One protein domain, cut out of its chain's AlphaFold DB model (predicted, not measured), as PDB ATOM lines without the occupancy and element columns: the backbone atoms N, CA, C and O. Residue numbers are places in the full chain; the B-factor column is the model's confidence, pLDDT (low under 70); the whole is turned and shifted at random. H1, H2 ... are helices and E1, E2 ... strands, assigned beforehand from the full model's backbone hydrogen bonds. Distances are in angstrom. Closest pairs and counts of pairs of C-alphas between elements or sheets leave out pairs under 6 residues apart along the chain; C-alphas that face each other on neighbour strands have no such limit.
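AT A GLANCE: This is residues 25 to 145 of the 258 residues of an uncharacterized protein of Candidatus Uhrbacteria bacterium (UniProt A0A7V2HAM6). One long helix, H4, makes the longest axis; a small three-stranded sheet packs on its residues 118 to 132, and H1 crosses it steeply. H3 forms a helical hairpin with H4, short H5 folds back after H4, and residues 66 to 71 and 101 to 106 stick out. The printed part has 121 residues, with named elements in the order H1 E1 H2 E2 E3 H3 H4 H5; the sheet, E1 E3 E2, is mixed, and the class is mostly helix. The whole is compact, radius of gyration of the C-alphas 15.4 A, spanning 51 by 36 by 23 A.

IN THESE COORDINATES: H1, residues 25 to 48, begins at C-alpha 25 (72.604, 78.347, 173.434) and is 34.3 A long. E1 is residues 60 to 62, H2 70 to 73, E2 78 to 81, E3 86 to 89 and H3 91 to 99. H4, residues 105 to 138, is 49.0 A long with a kink of 26 degrees near residue 112. H5, residues 141 to 144, ends at C-alpha 144 (39.810, 73.701, 171.096).

HOW THE PARTS SIT: H1 touches the hub, H4, with residues 36 to 44 alone, at a steep tilt of 60 degrees; the closest C-alphas, of Leu 37 and Ile 122, are 6.6 A apart. H4 is on the sheet at a height of 9.3 A, over E2. E1 and E3 are parallel, with N 61 and O 87 at 2.9 A; E3 and E2 form an antiparallel hairpin, with N 79 and O 88 at 2.8 A. H3 touches H4, closest C-alphas Ala 96 and Ala 114, 6.7 A. H5 touches H4, closest C-alphas Ala 135 and Leu 141, 5.3 A. H2 is not on the sheet. O i to N i+4 pairs within hydrogen-bond range are 15 of 20 in H1, 3 of 5 in H3 and 28 of 30 in H4; H2 and H5 are too short for one.

THE WHOLE: The farthest C-alphas, of Glu 104 and Gly 139, are 51.0 A apart. The printed part has no cut; the link from H1 to E1 is long. Mean pLDDT of the printed part is 73.4, under 70 at residues 25 to 29, 54 to 76, 91 to 113 and 145.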
ATOM      1  N   LEU A  25      73.709  77.425 173.730       43.97
ATOM      2  CA  LEU A  25      72.604  78.347 173.434       43.97
ATOM      3  C   LEU A  25      71.266  77.625 173.201       43.97
ATOM      4  O   LEU A  25      70.205  78.192 173.473       43.97
ATOM      5  N   VAL A  26      71.310  76.379 172.723       53.47
ATOM      6  CA  VAL A  26      70.134  75.517 172.527       53.47
ATOM      7  C   VAL A  26      69.608  74.956 173.855       53.47
ATOM      8  O   VAL A  26      68.414  74.686 173.955       53.47
ATOM      9  N   GLN A  27      70.439  74.830 174.897       54.81
ATOM     10  CA  GLN A  27      70.024  74.251 176.186       54.81
ATOM     11  C   GLN A  27      69.556  75.275 177.234       54.81
ATOM     12  O   GLN A  27      68.656  74.971 178.016       54.81
ATOM     13  N   VAL A  28      70.117  76.491 177.265       57.03
ATOM     14  CA  VAL A  28      69.812  77.485 178.321       57.03
ATOM     15  C   VAL A  28      68.462  78.179 178.116       57.03
ATOM     16  O   VAL A  28      67.717  78.415 179.071       57.03
ATOM     17  N   ALA A  29      68.117  78.498 176.872       67.19
ATOM     18  CA  ALA A  29      66.901  79.237 176.557       67.19
ATOM     19  C   ALA A  29      65.591  78.477 176.868       67.19
ATOM     20  O   ALA A  29      64.682  79.115 177.405       67.19
ATOM     21  N   PRO A  30      65.486  77.147 176.651       71.31
ATOM     22  CA  PRO A  30      64.383  76.329 177.156       71.31
ATOM     23  C   PRO A  30      64.081  76.506 178.636       71.31
ATOM     24  O   PRO A  30      62.982  76.922 179.001       71.31
ATOM     25  N   ALA A  31      65.080  76.256 179.480       75.62
ATOM     26  CA  ALA A  31      64.929  76.334 180.925       75.62
ATOM     27  C   ALA A  31      64.590  77.760 181.377       75.62
ATOM     28  O   ALA A  31      63.810  77.956 182.309       75.62
ATOM     29  N   ARG A  32      65.146  78.780 180.711       76.75
ATOM     30  CA  ARG A  32      64.841  80.175 181.036       76.75
ATOM     31  C   ARG A  32      63.408  80.551 180.678       76.75
ATOM     32  O   ARG A  32      62.763  81.254 181.450       76.75
ATOM     33  N   LEU A  33      62.914  80.089 179.536       78.81
ATOM     34  CA  LEU A  33      61.543  80.346 179.115       78.81
ATOM     35  C   LEU A  33      60.535  79.621 180.007       78.81
ATOM     36  O   LEU A  33      59.522  80.205 180.377       78.81
ATOM     37  N   GLU A  34      60.859  78.399 180.432       81.50
ATOM     38  CA  GLU A  34      60.094  77.665 181.442       81.50
ATOM     39  C   GLU A  34      60.029  78.418 182.763       81.50
ATOM     40  O   GLU A  34      58.946  78.632 183.303       81.50
ATOM     41  N   GLN A  35      61.173  78.904 183.251       82.31
ATOM     42  CA  GLN A  35      61.213  79.737 184.451       82.31
ATOM     43  C   GLN A  35      60.347  80.987 184.307       82.31
ATOM     44  O   GLN A  35      59.652  81.341 185.255       82.31
ATOM     45  N   LEU A  36      60.379  81.655 183.149       84.19
ATOM     46  CA  LEU A  36      59.538  82.824 182.908       84.19
ATOM     47  C   LEU A  36      58.055  82.446 182.925       84.19
ATOM     48  O   LEU A  36      57.308  83.079 183.660       84.19
ATOM     49  N   LEU A  37      57.630  81.395 182.218       86.31
ATOM     50  CA  LEU A  37      56.240  80.916 182.245       86.31
ATOM     51  C   LEU A  37      55.761  80.654 183.683       86.31
ATOM     52  O   LEU A  37      54.745  81.202 184.109       86.31
ATOM     53  N   VAL A  38      56.548  79.904 184.463       85.56
ATOM     54  CA  VAL A  38      56.251  79.585 185.870       85.56
ATOM     55  C   VAL A  38      56.190  80.842 186.746       85.56
ATOM     56  O   VAL A  38      55.363  80.931 187.648       85.56
ATOM     57  N   GLN A  39      57.050  81.832 186.500       88.00
ATOM     58  CA  GLN A  39      57.058  83.094 187.249       88.00
ATOM     59  C   GLN A  39      55.902  84.023 186.871       88.00
ATOM     60  O   GLN A  39      55.447  84.801 187.711       88.00
ATOM     61  N   ARG A  40      55.462  83.991 185.609       90.56
ATOM     62  CA  ARG A  40      54.414  84.872 185.085       90.56
ATOM     63  C   ARG A  40      53.015  84.393 185.444       90.56
ATOM     64  O   ARG A  40      52.183  85.232 185.774       90.56
ATOM     65  N   GLN A  41      52.777  83.085 185.492       89.00
ATOM     66  CA  GLN A  41      51.461  82.535 185.819       89.00
ATOM     67  C   GLN A  41      50.859  83.107 187.130       89.00
ATOM     68  O   GLN A  41      49.782  83.700 187.055       89.00
ATOM     69  N   PRO A  42      51.544  83.094 188.295       89.31
ATOM     70  CA  PRO A  42      50.989  83.660 189.532       89.31
ATOM     71  C   PRO A  42      50.739  85.175 189.474       89.31
ATOM     72  O   PRO A  42      49.996  85.730 190.284       89.31
ATOM     73  N   VAL A  43      51.405  85.885 188.554       91.94
ATOM     74  CA  VAL A  43      51.154  87.313 188.329       91.94
ATOM     75  C   VAL A  43      49.807  87.496 187.643       91.94
ATOM     76  O   VAL A  43      49.019  88.317 188.111       91.94
ATOM     77  N   LEU A  44      49.535  86.723 186.590       91.44
ATOM     78  CA  LEU A  44      48.268  86.777 185.863       91.44
ATOM     79  C   LEU A  44      47.094  86.303 186.718       91.44
ATOM     80  O   LEU A  44      46.063  86.971 186.723       91.44
ATOM     81  N   GLU A  45      47.264  85.232 187.496       89.12
ATOM     82  CA  GLU A  45      46.233  84.741 188.425       89.12
ATOM     83  C   GLU A  45      45.790  85.845 189.389       89.12
ATOM     84  O   GLU A  45      44.608  86.159 189.520       89.12
ATOM     85  N   ARG A  46      46.763  86.529 190.002       92.38
ATOM     86  CA  ARG A  46      46.496  87.629 190.930       92.38
ATOM     87  C   ARG A  46      45.830  88.829 190.259       92.38
ATOM     88  O   ARG A  46      44.970  89.449 190.875       92.38
ATOM     89  N   LEU A  47      46.266  89.210 189.058       91.44
ATOM     90  CA  LEU A  47      45.737  90.395 188.370       91.44
ATOM     91  C   LEU A  47      44.333  90.162 187.808       91.44
ATOM     92  O   LEU A  47      43.514  91.074 187.837       91.44
ATOM     93  N   SER A  48      44.052  88.948 187.336       89.62
ATOM     94  CA  SER A  48      42.744  88.567 186.796       89.62
ATOM     95  C   SER A  48      41.759  88.086 187.865       89.62
ATOM     96  O   SER A  48      40.559  88.056 187.614       89.62
ATOM     97  N   SER A  49      42.243  87.728 189.062       88.88
ATOM     98  CA  SER A  49      41.467  87.005 190.084       88.88
ATOM     99  C   SER A  49      40.904  85.668 189.578       88.88
ATOM    100  O   SER A  49      39.828  85.244 189.999       88.88
ATOM    101  N   ILE A  50      41.617  85.023 188.650       87.19
ATOM    102  CA  ILE A  50      41.271  83.729 188.056       87.19
ATOM    103  C   ILE A  50      42.378  82.745 188.403       87.19
ATOM    104  O   ILE A  50      43.543  82.988 188.098       87.19
ATOM    105  N   ASP A  51      42.011  81.610 188.986       81.00
ATOM    106  CA  ASP A  51      42.970  80.552 189.282       81.00
ATOM    107  C   ASP A  51      43.278  79.741 188.009       81.00
ATOM    108  O   ASP A  51      42.366  79.339 187.264       81.00
ATOM    109  N   CYS A  52      44.563  79.467 187.760       70.31
ATOM    110  CA  CYS A  52      44.948  78.426 186.809       70.31
ATOM    111  C   CYS A  52      45.070  77.091 187.544       70.31
ATOM    112  O   CYS A  52      45.427  77.039 188.725       70.31
ATOM    113  N   ASP A  53      44.942  75.992 186.800       70.12
ATOM    114  CA  ASP A  53      45.619  74.787 187.257       70.12
ATOM    115  C   ASP A  53      47.134  75.062 187.244       70.12
ATOM    116  O   ASP A  53      47.631  75.775 186.362       70.12
ATOM    117  N   PRO A  54      47.913  74.493 188.184       65.12
ATOM    118  CA  PRO A  54      49.360  74.532 188.074       65.12
ATOM    119  C   PRO A  54      49.730  74.051 186.676       65.12
ATOM    120  O   PRO A  54      49.280  72.970 186.266       65.12
ATOM    121  N   VAL A  55      50.517  74.841 185.938       58.75
ATOM    122  CA  VAL A  55      51.053  74.383 184.661       58.75
ATOM    123  C   VAL A  55      51.815  73.100 184.972       58.75
ATOM    124  O   VAL A  55      52.876  73.104 185.595       58.75
ATOM    125  N   THR A  56      51.215  71.966 184.597       54.78
ATOM    126  CA  THR A  56      51.926  70.690 184.532       54.78
ATOM    127  C   THR A  56      53.160  70.991 183.702       54.78
ATOM    128  O   THR A  56      52.943  71.613 182.661       54.78
ATOM    129  N   PRO A  57      54.391  70.662 184.155       55.50
ATOM    130  CA  PRO A  57      55.627  71.188 183.580       55.50
ATOM    131  C   PRO A  57      55.493  71.233 182.071       55.50
ATOM    132  O   PRO A  57      55.336  70.188 181.428       55.50
ATOM    133  N   ALA A  58      55.347  72.457 181.557       55.38
ATOM    134  CA  ALA A  58      54.903  72.625 180.194       55.38
ATOM    135  C   ALA A  58      55.953  71.970 179.317       55.38
ATOM    136  O   ALA A  58      57.147  72.228 179.468       55.38
ATOM    137  N   VAL A  59      55.524  71.128 178.383       59.59
ATOM    138  CA  VAL A  59      56.450  70.706 177.342       59.59
ATOM    139  C   VAL A  59      56.693  71.948 176.499       59.59
ATOM    140  O   VAL A  59      55.830  72.357 175.726       59.59
ATOM    141  N   ILE A  60      57.830  72.608 176.697       62.81
ATOM    142  CA  ILE A  60      58.215  73.729 175.850       62.81
ATOM    143  C   ILE A  60      58.871  73.132 174.625       62.81
ATOM    144  O   ILE A  60      59.991  72.618 174.666       62.81
ATOM    145  N   ALA A  61      58.117  73.153 173.536       62.44
ATOM    146  CA  ALA A  61      58.612  72.748 172.246       62.44
ATOM    147  C   ALA A  61      59.223  73.957 171.558       62.44
ATOM    148  O   ALA A  61      58.737  75.088 171.630       62.44
ATOM    149  N   PHE A  62      60.297  73.690 170.838       60.53
ATOM    150  CA  PHE A  62      61.005  74.716 170.121       60.53
ATOM    151  C   PHE A  62      61.202  74.340 168.681       60.53
ATOM    152  O   PHE A  62      61.477  73.189 168.345       60.53
ATOM    153  N   GLY A  63      61.070  75.354 167.840       54.12
ATOM    154  CA  GLY A  63      61.096  75.189 166.407       54.12
ATOM    155  C   GLY A  63      59.699  75.246 165.822       54.12
ATOM    156  O   GLY A  63      58.823  75.966 166.289       54.12
ATOM    157  N   ILE A  64      59.541  74.534 164.723       52.06
ATOM    158  CA  ILE A  64      58.341  74.529 163.906       52.06
ATOM    159  C   ILE A  64      57.661  73.214 164.244       52.06
ATOM    160  O   ILE A  64      58.287  72.166 164.071       52.06
ATOM    161  N   ALA A  65      56.434  73.249 164.774       53.44
ATOM    162  CA  ALA A  65      55.688  72.008 164.959       53.44
ATOM    163  C   ALA A  65      55.663  71.261 163.609       53.44
ATOM    164  O   ALA A  65      55.556  71.914 162.570       53.44
ATOM    165  N   PRO A  66      55.869  69.933 163.582       53.28
ATOM    166  CA  PRO A  66      56.146  69.200 162.342       53.28
ATOM    167  C   PRO A  66      55.027  69.306 161.290       53.28
ATOM    168  O   PRO A  66      55.249  69.009 160.119       53.28
ATOM    169  N   ASP A  67      53.842  69.744 161.704       51.44
ATOM    170  CA  ASP A  67      52.642  70.004 160.916       51.44
ATOM    171  C   ASP A  67      52.463  71.477 160.487       51.44
ATOM    172  O   ASP A  67      51.549  71.787 159.722       51.44
ATOM    173  N   VAL A  68      53.329  72.396 160.924       48.53
ATOM    174  CA  VAL A  68      53.274  73.823 160.573       48.53
ATOM    175  C   VAL A  68      54.108  74.091 159.320       48.53
ATOM    176  O   VAL A  68      55.308  73.821 159.261       48.53
ATOM    177  N   HIS A  69      53.474  74.661 158.294       52.72
ATOM    178  CA  HIS A  69      54.127  74.936 157.017       52.72
ATOM    179  C   HIS A  69      55.277  75.953 157.192       52.72
ATOM    180  O   HIS A  69      55.054  76.994 157.808       52.72
ATOM    181  N   PRO A  70      56.470  75.762 156.587       49.16
ATOM    182  CA  PRO A  70      57.625  76.657 156.741       49.16
ATOM    183  C   PRO A  70      57.347  78.151 156.496       49.16
ATOM    184  O   PRO A  70      57.948  79.006 157.134       49.16
ATOM    185  N   ALA A  71      56.405  78.509 155.621       51.97
ATOM    186  CA  ALA A  71      56.017  79.914 155.420       51.97
ATOM    187  C   ALA A  71      55.286  80.536 156.630       51.97
ATOM    188  O   ALA A  71      55.421  81.730 156.875       51.97
ATOM    189  N   GLN A  72      54.567  79.737 157.424       49.41
ATOM    190  CA  GLN A  72      53.891  80.188 158.650       49.41
ATOM    191  C   GLN A  72      54.888  80.452 159.795       49.41
ATOM    192  O   GLN A  72      54.563  81.111 160.774       49.41
ATOM    193  N   THR A  73      56.132  79.994 159.652       47.88
ATOM    194  CA  THR A  73      57.168  80.027 160.701       47.88
ATOM    195  C   THR A  73      57.837  81.388 160.853       47.88
ATOM    196  O   THR A  73      58.424  81.691 161.892       47.88
ATOM    197  N   TYR A  74      57.714  82.238 159.833       45.47
ATOM    198  CA  TYR A  74      58.228  83.604 159.853       45.47
ATOM    199  C   TYR A  74      57.225  84.621 160.401       45.47
ATOM    200  O   TYR A  74      57.660  85.693 160.821       45.47
ATOM    201  N   GLY A  75      55.927  84.290 160.405       53.88
ATOM    202  CA  GLY A  75      54.851  85.157 160.898       53.88
ATOM    203  C   GLY A  75      54.424  84.874 162.336       53.88
ATOM    204  O   GLY A  75      53.620  85.609 162.889       53.88
ATOM    205  N   PHE A  76      54.948  83.815 162.948       59.19
ATOM    206  CA  PHE A  76      54.459  83.344 164.232       59.19
ATOM    207  C   PHE A  76      55.383  83.744 165.387       59.19
ATOM    208  O   PHE A  76      56.587  83.513 165.297       59.19
ATOM    209  N   GLY A  77      54.838  84.337 166.454       73.25
ATOM    210  CA  GLY A  77      55.574  84.694 167.672       73.25
ATOM    211  C   GLY A  77      55.683  83.511 168.637       73.25
ATOM    212  O   GLY A  77      56.738  82.879 168.741       73.25
ATOM    213  N   ALA A  78      54.594  83.199 169.328       85.12
ATOM    214  CA  ALA A  78      54.481  82.070 170.244       85.12
ATOM    215  C   ALA A  78      53.056  81.499 170.210       85.12
ATOM    216  O   ALA A  78      52.168  82.197 169.743       85.12
ATOM    217  N   ARG A  79      52.874  80.223 170.596       86.31
ATOM    218  CA  ARG A  79      51.593  79.487 170.614       86.31
ATOM    219  C   ARG A  79      51.458  78.692 171.882       86.31
ATOM    220  O   ARG A  79      52.351  77.905 172.191       86.31
ATOM    221  N   TYR A  80      50.275  78.708 172.456       87.25
ATOM    222  CA  TYR A  80      49.773  77.636 173.284       87.25
ATOM    223  C   TYR A  80      49.094  76.551 172.433       87.25
ATOM    224  O   TYR A  80      48.286  76.835 171.549       87.25
ATOM    225  N   ILE A  81      49.417  75.283 172.692       84.12
ATOM    226  CA  ILE A  81      48.845  74.118 172.010       84.12
ATOM    227  C   ILE A  81      47.967  73.359 173.017       84.12
ATOM    228  O   ILE A  81      48.499  72.615 173.847       84.12
ATOM    229  N   PRO A  82      46.630  73.507 172.953       84.50
ATOM    230  CA  PRO A  82      45.718  72.953 173.954       84.50
ATOM    231  C   PRO A  82      45.808  71.431 174.130       84.50
ATOM    232  O   PRO A  82      45.952  70.994 175.274       84.50
ATOM    233  N   PRO A  83      45.804  70.594 173.064       82.12
ATOM    234  CA  PRO A  83      45.810  69.138 173.231       82.12
ATOM    235  C   PRO A  83      46.993  68.597 174.045       82.12
ATOM    236  O   PRO A  83      46.832  67.659 174.823       82.12
ATOM    237  N   SER A  84      48.176  69.193 173.880       79.00
ATOM    238  CA  SER A  84      49.411  68.807 174.572       79.00
ATOM    239  C   SER A  84      49.746  69.694 175.772       79.00
ATOM    240  O   SER A  84      50.724  69.411 176.462       79.00
ATOM    241  N   ARG A  85      48.972  70.761 176.019       82.69
ATOM    242  CA  ARG A  85      49.259  71.819 177.007       82.69
ATOM    243  C   ARG A  85      50.703  72.335 176.904       82.69
ATOM    244  O   ARG A  85      51.368  72.572 177.909       82.69
ATOM    245  N   SER A  86      51.199  72.454 175.676       82.81
ATOM    246  CA  SER A  86      52.585  72.823 175.370       82.81
ATOM    247  C   SER A  86      52.666  74.228 174.801       82.81
ATOM    248  O   SER A  86      51.730  74.679 174.144       82.81
ATOM    249  N   PHE A  87      53.818  74.870 174.959       84.00
ATOM    250  CA  PHE A  87      54.093  76.149 174.314       84.00
ATOM    251  C   PHE A  87      55.095  75.972 173.179       84.00
ATOM    252  O   PHE A  87      56.063  75.221 173.311       84.00
ATOM    253  N   LEU A  88      54.861  76.676 172.076       81.50
ATOM    254  CA  LEU A  88      55.741  76.749 170.922       81.50
ATOM    255  C   LEU A  88      56.224  78.186 170.763       81.50
ATOM    256  O   LEU A  88      55.401  79.081 170.617       81.50
ATOM    257  N   PHE A  89      57.533  78.411 170.735       78.44
ATOM    258  CA  PHE A  89      58.100  79.753 170.566       78.44
ATOM    259  C   PHE A  89      58.987  79.852 169.330       78.44
ATOM    260  O   PHE A  89      59.759  78.938 169.019       78.44
ATOM    261  N   ASN A  90      58.917  81.000 168.649       74.62
ATOM    262  CA  ASN A  90      59.763  81.288 167.500       74.62
ATOM    263  C   ASN A  90      61.251  81.297 167.895       74.62
ATOM    264  O   ASN A  90      61.628  81.994 168.845       74.62
ATOM    265  N   PRO A  91      62.128  80.636 167.115       68.38
ATOM    266  CA  PRO A  91      63.577  80.702 167.287       68.38
ATOM    267  C   PRO A  91      64.162  82.123 167.399       68.38
ATOM    268  O   PRO A  91      65.209  82.314 168.004       68.38
ATOM    269  N   LYS A  92      63.510  83.162 166.869       69.38
ATOM    270  CA  LYS A  92      63.974  84.555 166.997       69.38
ATOM    271  C   LYS A  92      63.995  85.066 168.442       69.38
ATOM    272  O   LYS A  92      64.869  85.874 168.762       69.38
ATOM    273  N   PHE A  93      63.110  84.578 169.317       67.88
ATOM    274  CA  PHE A  93      63.132  84.943 170.740       67.88
ATOM    275  C   PHE A  93      64.425  84.500 171.426       67.88
ATOM    276  O   PHE A  93      64.923  85.186 172.314       67.88
ATOM    277  N   TYR A  94      65.052  83.432 170.936       65.31
ATOM    278  CA  TYR A  94      66.358  82.982 171.406       65.31
ATOM    279  C   TYR A  94      67.476  83.936 171.058       65.31
ATOM    280  O   TYR A  94      68.315  84.244 171.892       65.31
ATOM    281  N   ALA A  95      67.507  84.408 169.813       64.31
ATOM    282  CA  ALA A  95      68.527  85.354 169.384       64.31
ATOM    283  C   ALA A  95      68.437  86.670 170.175       64.31
ATOM    284  O   ALA A  95      69.434  87.381 170.285       64.31
ATOM    285  N   ALA A  96      67.255  87.001 170.707       64.94
ATOM    286  CA  ALA A  96      67.072  88.099 171.648       64.94
ATOM    287  C   ALA A  96      67.559  87.726 173.062       64.94
ATOM    288  O   ALA A  96      68.414  88.424 173.602       64.94
ATOM    289  N   LEU A  97      67.099  86.598 173.618       64.56
ATOM    290  CA  LEU A  97      67.487  86.116 174.953       64.56
ATOM    291  C   LEU A  97      68.985  85.822 175.099       64.56
ATOM    292  O   LEU A  97      69.528  85.987 176.179       64.56
ATOM    293  N   ASN A  98      69.665  85.409 174.034       61.72
ATOM    294  CA  ASN A  98      71.086  85.062 174.066       61.72
ATOM    295  C   ASN A  98      71.998  86.284 173.896       61.72
ATOM    296  O   ASN A  98      73.102  86.305 174.433       61.72
ATOM    297  N   ARG A  99      71.537  87.334 173.198       61.78
ATOM    298  CA  ARG A  99      72.254  88.624 173.131       61.78
ATOM    299  C   ARG A  99      72.309  89.344 174.480       61.78
ATOM    300  O   ARG A  99      73.192  90.162 174.684       61.78
ATOM    301  N   TRP A 100      71.431  88.970 175.406       58.12
ATOM    302  CA  TRP A 100      71.431  89.392 176.808       58.12
ATOM    303  C   TRP A 100      72.772  89.179 177.534       58.12
ATOM    304  O   TRP A 100      73.062  89.891 178.488       58.12
ATOM    305  N   HIS A 101      73.597  88.224 177.090       55.25
ATOM    306  CA  HIS A 101      74.880  87.901 177.724       55.25
ATOM    307  C   HIS A 101      76.068  88.766 177.260       55.25
ATOM    308  O   HIS A 101      77.175  88.571 177.757       55.25
ATOM    309  N   GLY A 102      75.879  89.690 176.311       53.50
ATOM    310  CA  GLY A 102      76.933  90.601 175.855       53.50
ATOM    311  C   GLY A 102      76.825  91.974 176.519       53.50
ATOM    312  O   GLY A 102      75.829  92.661 176.322       53.50
ATOM    313  N   ASP A 103      77.857  92.383 177.259       51.25
ATOM    314  CA  ASP A 103      77.961  93.613 178.072       51.25
ATOM    315  C   ASP A 103      77.947  94.954 177.289       51.25
ATOM    316  O   ASP A 103      78.575  95.921 177.715       51.25
ATOM    317  N   GLU A 104      77.259  95.068 176.149       58.41
ATOM    318  CA  GLU A 104      77.240  96.308 175.354       58.41
ATOM    319  C   GLU A 104      76.074  97.233 175.775       58.41
ATOM    320  O   GLU A 104      74.913  96.950 175.456       58.41
ATOM    321  N   PRO A 105      76.329  98.376 176.448       54.81
ATOM    322  CA  PRO A 105      75.280  99.225 177.028       54.81
ATOM    323  C   PRO A 105      74.336  99.856 175.995       54.81
ATOM    324  O   PRO A 105      73.183 100.145 176.304       54.81
ATOM    325  N   GLU A 106      74.787 100.043 174.753       57.47
ATOM    326  CA  GLU A 106      73.955 100.564 173.656       57.47
ATOM    327  C   GLU A 106      72.890  99.553 173.194       57.47
ATOM    328  O   GLU A 106      71.867  99.933 172.620       57.47
ATOM    329  N   GLN A 107      73.065  98.265 173.511       58.28
ATOM    330  CA  GLN A 107      72.058  97.232 173.271       58.28
ATOM    331  C   GLN A 107      71.004  97.176 174.385       58.28
ATOM    332  O   GLN A 107      69.954  96.577 174.172       58.28
ATOM    333  N   LEU A 108      71.220  97.848 175.525       56.00
ATOM    334  CA  LEU A 108      70.349  97.766 176.700       56.00
ATOM    335  C   LEU A 108      68.929  98.288 176.432       56.00
ATOM    336  O   LEU A 108      67.964  97.655 176.837       56.00
ATOM    337  N   ALA A 109      68.767  99.401 175.709       59.28
ATOM    338  CA  ALA A 109      67.436  99.935 175.394       59.28
ATOM    339  C   ALA A 109      66.660  99.026 174.422       59.28
ATOM    340  O   ALA A 109      65.490  98.725 174.642       59.28
ATOM    341  N   SER A 110      67.330  98.529 173.375       61.84
ATOM    342  CA  SER A 110      66.741  97.552 172.444       61.84
ATOM    343  C   SER A 110      66.439  96.220 173.137       61.84
ATOM    344  O   SER A 110      65.480  95.538 172.783       61.84
ATOM    345  N   PHE A 111      67.247  95.864 174.137       63.31
ATOM    346  CA  PHE A 111      67.069  94.696 174.981       63.31
ATOM    347  C   PHE A 111      65.859  94.834 175.904       63.31
ATOM    348  O   PHE A 111      65.045  93.923 175.923       63.31
ATOM    349  N   LEU A 112      65.689  95.958 176.607       64.31
ATOM    350  CA  LEU A 112      64.524  96.182 177.473       64.31
ATOM    351  C   LEU A 112      63.221  96.090 176.671       64.31
ATOM    352  O   LEU A 112      62.289  95.419 177.097       64.31
ATOM    353  N   ILE A 113      63.207  96.653 175.459       69.31
ATOM    354  CA  ILE A 113      62.081  96.520 174.523       69.31
ATOM    355  C   ILE A 113      61.866  95.053 174.118       69.31
ATOM    356  O   ILE A 113      60.731  94.601 173.985       69.31
ATOM    357  N   ALA A 114      62.934  94.288 173.884       71.81
ATOM    358  CA  ALA A 114      62.827  92.875 173.527       71.81
ATOM    359  C   ALA A 114      62.368  92.001 174.706       71.81
ATOM    360  O   ALA A 114      61.598  91.065 174.499       71.81
ATOM    361  N   GLU A 115      62.817  92.302 175.926       75.69
ATOM    362  CA  GLU A 115      62.402  91.624 177.154       75.69
ATOM    363  C   GLU A 115      60.931  91.908 177.456       75.69
ATOM    364  O   GLU A 115      60.174  90.978 177.727       75.69
ATOM    365  N   GLU A 116      60.510  93.168 177.363       81.44
ATOM    366  CA  GLU A 116      59.115  93.571 177.514       81.44
ATOM    367  C   GLU A 116      58.228  92.857 176.491       81.44
ATOM    368  O   GLU A 116      57.278  92.179 176.871       81.44
ATOM    369  N   LYS A 117      58.606  92.878 175.206       82.12
ATOM    370  CA  LYS A 117      57.882  92.146 174.155       82.12
ATOM    371  C   LYS A 117      57.820  90.645 174.407       82.12
ATOM    372  O   LYS A 117      56.792  90.026 174.142       82.12
ATOM    373  N   LEU A 118      58.902  90.040 174.900       83.31
ATOM    374  CA  LEU A 118      58.899  88.626 175.264       83.31
ATOM    375  C   LEU A 118      57.947  88.365 176.435       83.31
ATOM    376  O   LEU A 118      57.197  87.397 176.382       83.31
ATOM    377  N   ARG A 119      57.949  89.212 177.469       86.56
ATOM    378  CA  ARG A 119      57.027  89.094 178.608       86.56
ATOM    379  C   ARG A 119      55.575  89.218 178.163       86.56
ATOM    380  O   ARG A 119      54.787  88.360 178.525       86.56
ATOM    381  N   MET A 120      55.263  90.209 177.331       89.50
ATOM    382  CA  MET A 120      53.937  90.383 176.729       89.50
ATOM    383  C   MET A 120      53.523  89.138 175.940       89.50
ATOM    384  O   MET A 120      52.453  88.590 176.169       89.50
ATOM    385  N   THR A 121      54.418  88.610 175.100       88.94
ATOM    386  CA  THR A 121      54.167  87.372 174.342       88.94
ATOM    387  C   THR A 121      53.925  86.171 175.266       88.94
ATOM    388  O   THR A 121      53.053  85.349 175.010       88.94
ATOM    389  N   ILE A 122      54.692  86.040 176.351       90.25
ATOM    390  CA  ILE A 122      54.509  84.967 177.336       90.25
ATOM    391  C   ILE A 122      53.157  85.104 178.040       90.25
ATOM    392  O   ILE A 122      52.448  84.110 178.176       90.25
ATOM    393  N   ASP A 123      52.806  86.311 178.475       93.12
ATOM    394  CA  ASP A 123      51.542  86.578 179.158       93.12
ATOM    395  C   ASP A 123      50.344  86.319 178.232       93.12
ATOM    396  O   ASP A 123      49.353  85.734 178.666       93.12
ATOM    397  N   HIS A 124      50.476  86.668 176.948       94.19
ATOM    398  CA  HIS A 124      49.503  86.367 175.904       94.19
ATOM    399  C   HIS A 124      49.221  84.862 175.809       94.19
ATOM    400  O   HIS A 124      48.079  84.414 175.933       94.19
ATOM    401  N   GLU A 125      50.271  84.052 175.640       91.75
ATOM    402  CA  GLU A 125      50.111  82.603 175.507       91.75
ATOM    403  C   GLU A 125      49.661  81.931 176.806       91.75
ATOM    404  O   GLU A 125      48.897  80.963 176.773       91.75
ATOM    405  N   LEU A 126      50.100  82.435 177.964       91.69
ATOM    406  CA  LEU A 126      49.569  81.996 179.255       91.69
ATOM    407  C   LEU A 126      48.076  82.306 179.378       91.69
ATOM    408  O   LEU A 126      47.348  81.494 179.943       91.69
ATOM    409  N   GLY A 127      47.611  83.419 178.808       93.88
ATOM    410  CA  GLY A 127      46.193  83.734 178.683       93.88
ATOM    411  C   GLY A 127      45.410  82.647 177.944       93.88
ATOM    412  O   GLY A 127      44.385  82.180 178.440       93.88
ATOM    413  N   HIS A 128      45.921  82.156 176.812       93.25
ATOM    414  CA  HIS A 128      45.304  81.022 176.105       93.25
ATOM    415  C   HIS A 128      45.298  79.740 176.950       93.25
ATOM    416  O   HIS A 128      44.298  79.019 176.975       93.25
ATOM    417  N   ALA A 129      46.382  79.457 177.680       90.50
ATOM    418  CA  ALA A 129      46.449  78.303 178.580       90.50
ATOM    419  C   ALA A 129      45.403  78.381 179.707       90.50
ATOM    420  O   ALA A 129      44.702  77.405 179.978       90.50
ATOM    421  N   LEU A 130      45.252  79.565 180.295       91.44
ATOM    422  CA  LEU A 130      44.250  79.902 181.303       91.44
ATOM    423  C   LEU A 130      42.824  79.660 180.808       91.44
ATOM    424  O   LEU A 130      42.035  78.963 181.447       91.44
ATOM    425  N   VAL A 131      42.501  80.201 179.632       93.25
ATOM    426  CA  VAL A 131      41.186  80.033 179.004       93.25
ATOM    427  C   VAL A 131      40.925  78.562 178.683       93.25
ATOM    428  O   VAL A 131      39.798  78.091 178.839       93.25
ATOM    429  N   HIS A 132      41.940  77.803 178.272       91.25
ATOM    430  CA  HIS A 132      41.803  76.363 178.065       91.25
ATOM    431  C   HIS A 132      41.500  75.608 179.364       91.25
ATOM    432  O   HIS A 132      40.620  74.743 179.371       91.25
ATOM    433  N   ASP A 133      42.142  75.955 180.478       89.44
ATOM    434  CA  ASP A 133      41.818  75.359 181.774       89.44
ATOM    435  C   ASP A 133      40.391  75.727 182.229       89.44
ATOM    436  O   ASP A 133      39.684  74.868 182.766       89.44
ATOM    437  N   ILE A 134      39.914  76.951 181.955       92.12
ATOM    438  CA  ILE A 134      38.508  77.350 182.179       92.12
ATOM    439  C   ILE A 134      37.565  76.510 181.317       92.12
ATOM    440  O   ILE A 134      36.561  75.992 181.810       92.12
ATOM    441  N   ALA A 135      37.887  76.328 180.039       92.25
ATOM    442  CA  ALA A 135      37.093  75.514 179.125       92.25
ATOM    443  C   ALA A 135      36.994  74.059 179.603       92.25
ATOM    444  O   ALA A 135      35.916  73.469 179.573       92.25
ATOM    445  N   ARG A 136      38.089  73.490 180.123       89.62
ATOM    446  CA  ARG A 136      38.100  72.136 180.699       89.62
ATOM    447  C   ARG A 136      37.145  72.004 181.882       89.62
ATOM    448  O   ARG A 136      36.352  71.064 181.906       89.62
ATOM    449  N   ARG A 137      37.209  72.920 182.852       90.50
ATOM    450  CA  ARG A 137      36.385  72.846 184.076       90.50
ATOM    451  C   ARG A 137      34.927  73.250 183.862       90.50
ATOM    452  O   ARG A 137      34.057  72.743 184.559       90.50
ATOM    453  N   SER A 138      34.655  74.109 182.881       90.56
ATOM    454  CA  SER A 138      33.293  74.521 182.510       90.56
ATOM    455  C   SER A 138      32.623  73.596 181.484       90.56
ATOM    456  O   SER A 138      31.436  73.753 181.206       90.56
ATOM    457  N   GLY A 139      33.353  72.618 180.932       89.88
ATOM    458  CA  GLY A 139      32.837  71.672 179.938       89.88
ATOM    459  C   GLY A 139      32.763  72.221 178.506       89.88
ATOM    460  O   GLY A 139      32.112  71.610 177.668       89.88
ATOM    461  N   GLN A 140      33.442  73.333 178.210       87.38
ATOM    462  CA  GLN A 140      33.434  74.042 176.919       87.38
ATOM    463  C   GLN A 140      34.643  73.695 176.027       87.38
ATOM    464  O   GLN A 140      35.226  74.550 175.362       87.38
ATOM    465  N   LEU A 141      35.072  72.428 176.016       81.94
ATOM    466  CA  LEU A 141      36.271  71.992 175.280       81.94
ATOM    467  C   LEU A 141      36.143  72.059 173.751       81.94
ATOM    468  O   LEU A 141      37.156  71.995 173.050       81.94
ATOM    469  N   ASP A 142      34.927  72.221 173.232       77.31
ATOM    470  CA  ASP A 142      34.688  72.379 171.798       77.31
ATOM    471  C   ASP A 142      35.383  73.622 171.220       77.31
ATOM    472  O   ASP A 142      35.744  73.624 170.043       77.31
ATOM    473  N   TRP A 143      35.717  74.606 172.065       75.44
ATOM    474  CA  TRP A 143      36.580  75.742 171.715       75.44
ATOM    475  C   TRP A 143      38.013  75.349 171.331       75.44
ATOM    476  O   TRP A 143      38.780  76.199 170.914       75.44
ATOM    477  N   TYR A 144      38.436  74.091 171.442       71.06
ATOM    478  CA  TYR A 144      39.810  73.701 171.096       71.06
ATOM    479  C   TYR A 144      39.899  72.464 170.192       71.06
ATOM    480  O   TYR A 144      40.991  71.965 169.923       71.06
ATOM    481  N   ASN A 145      38.775  71.991 169.645       64.12
ATOM    482  CA  ASN A 145      38.683  70.762 168.845       64.12
ATOM    483  C   ASN A 145      39.215  70.841 167.384       64.12
ATOM    484  O   ASN A 145      38.843  70.034 166.536       64.12
TER     485      ASN A 145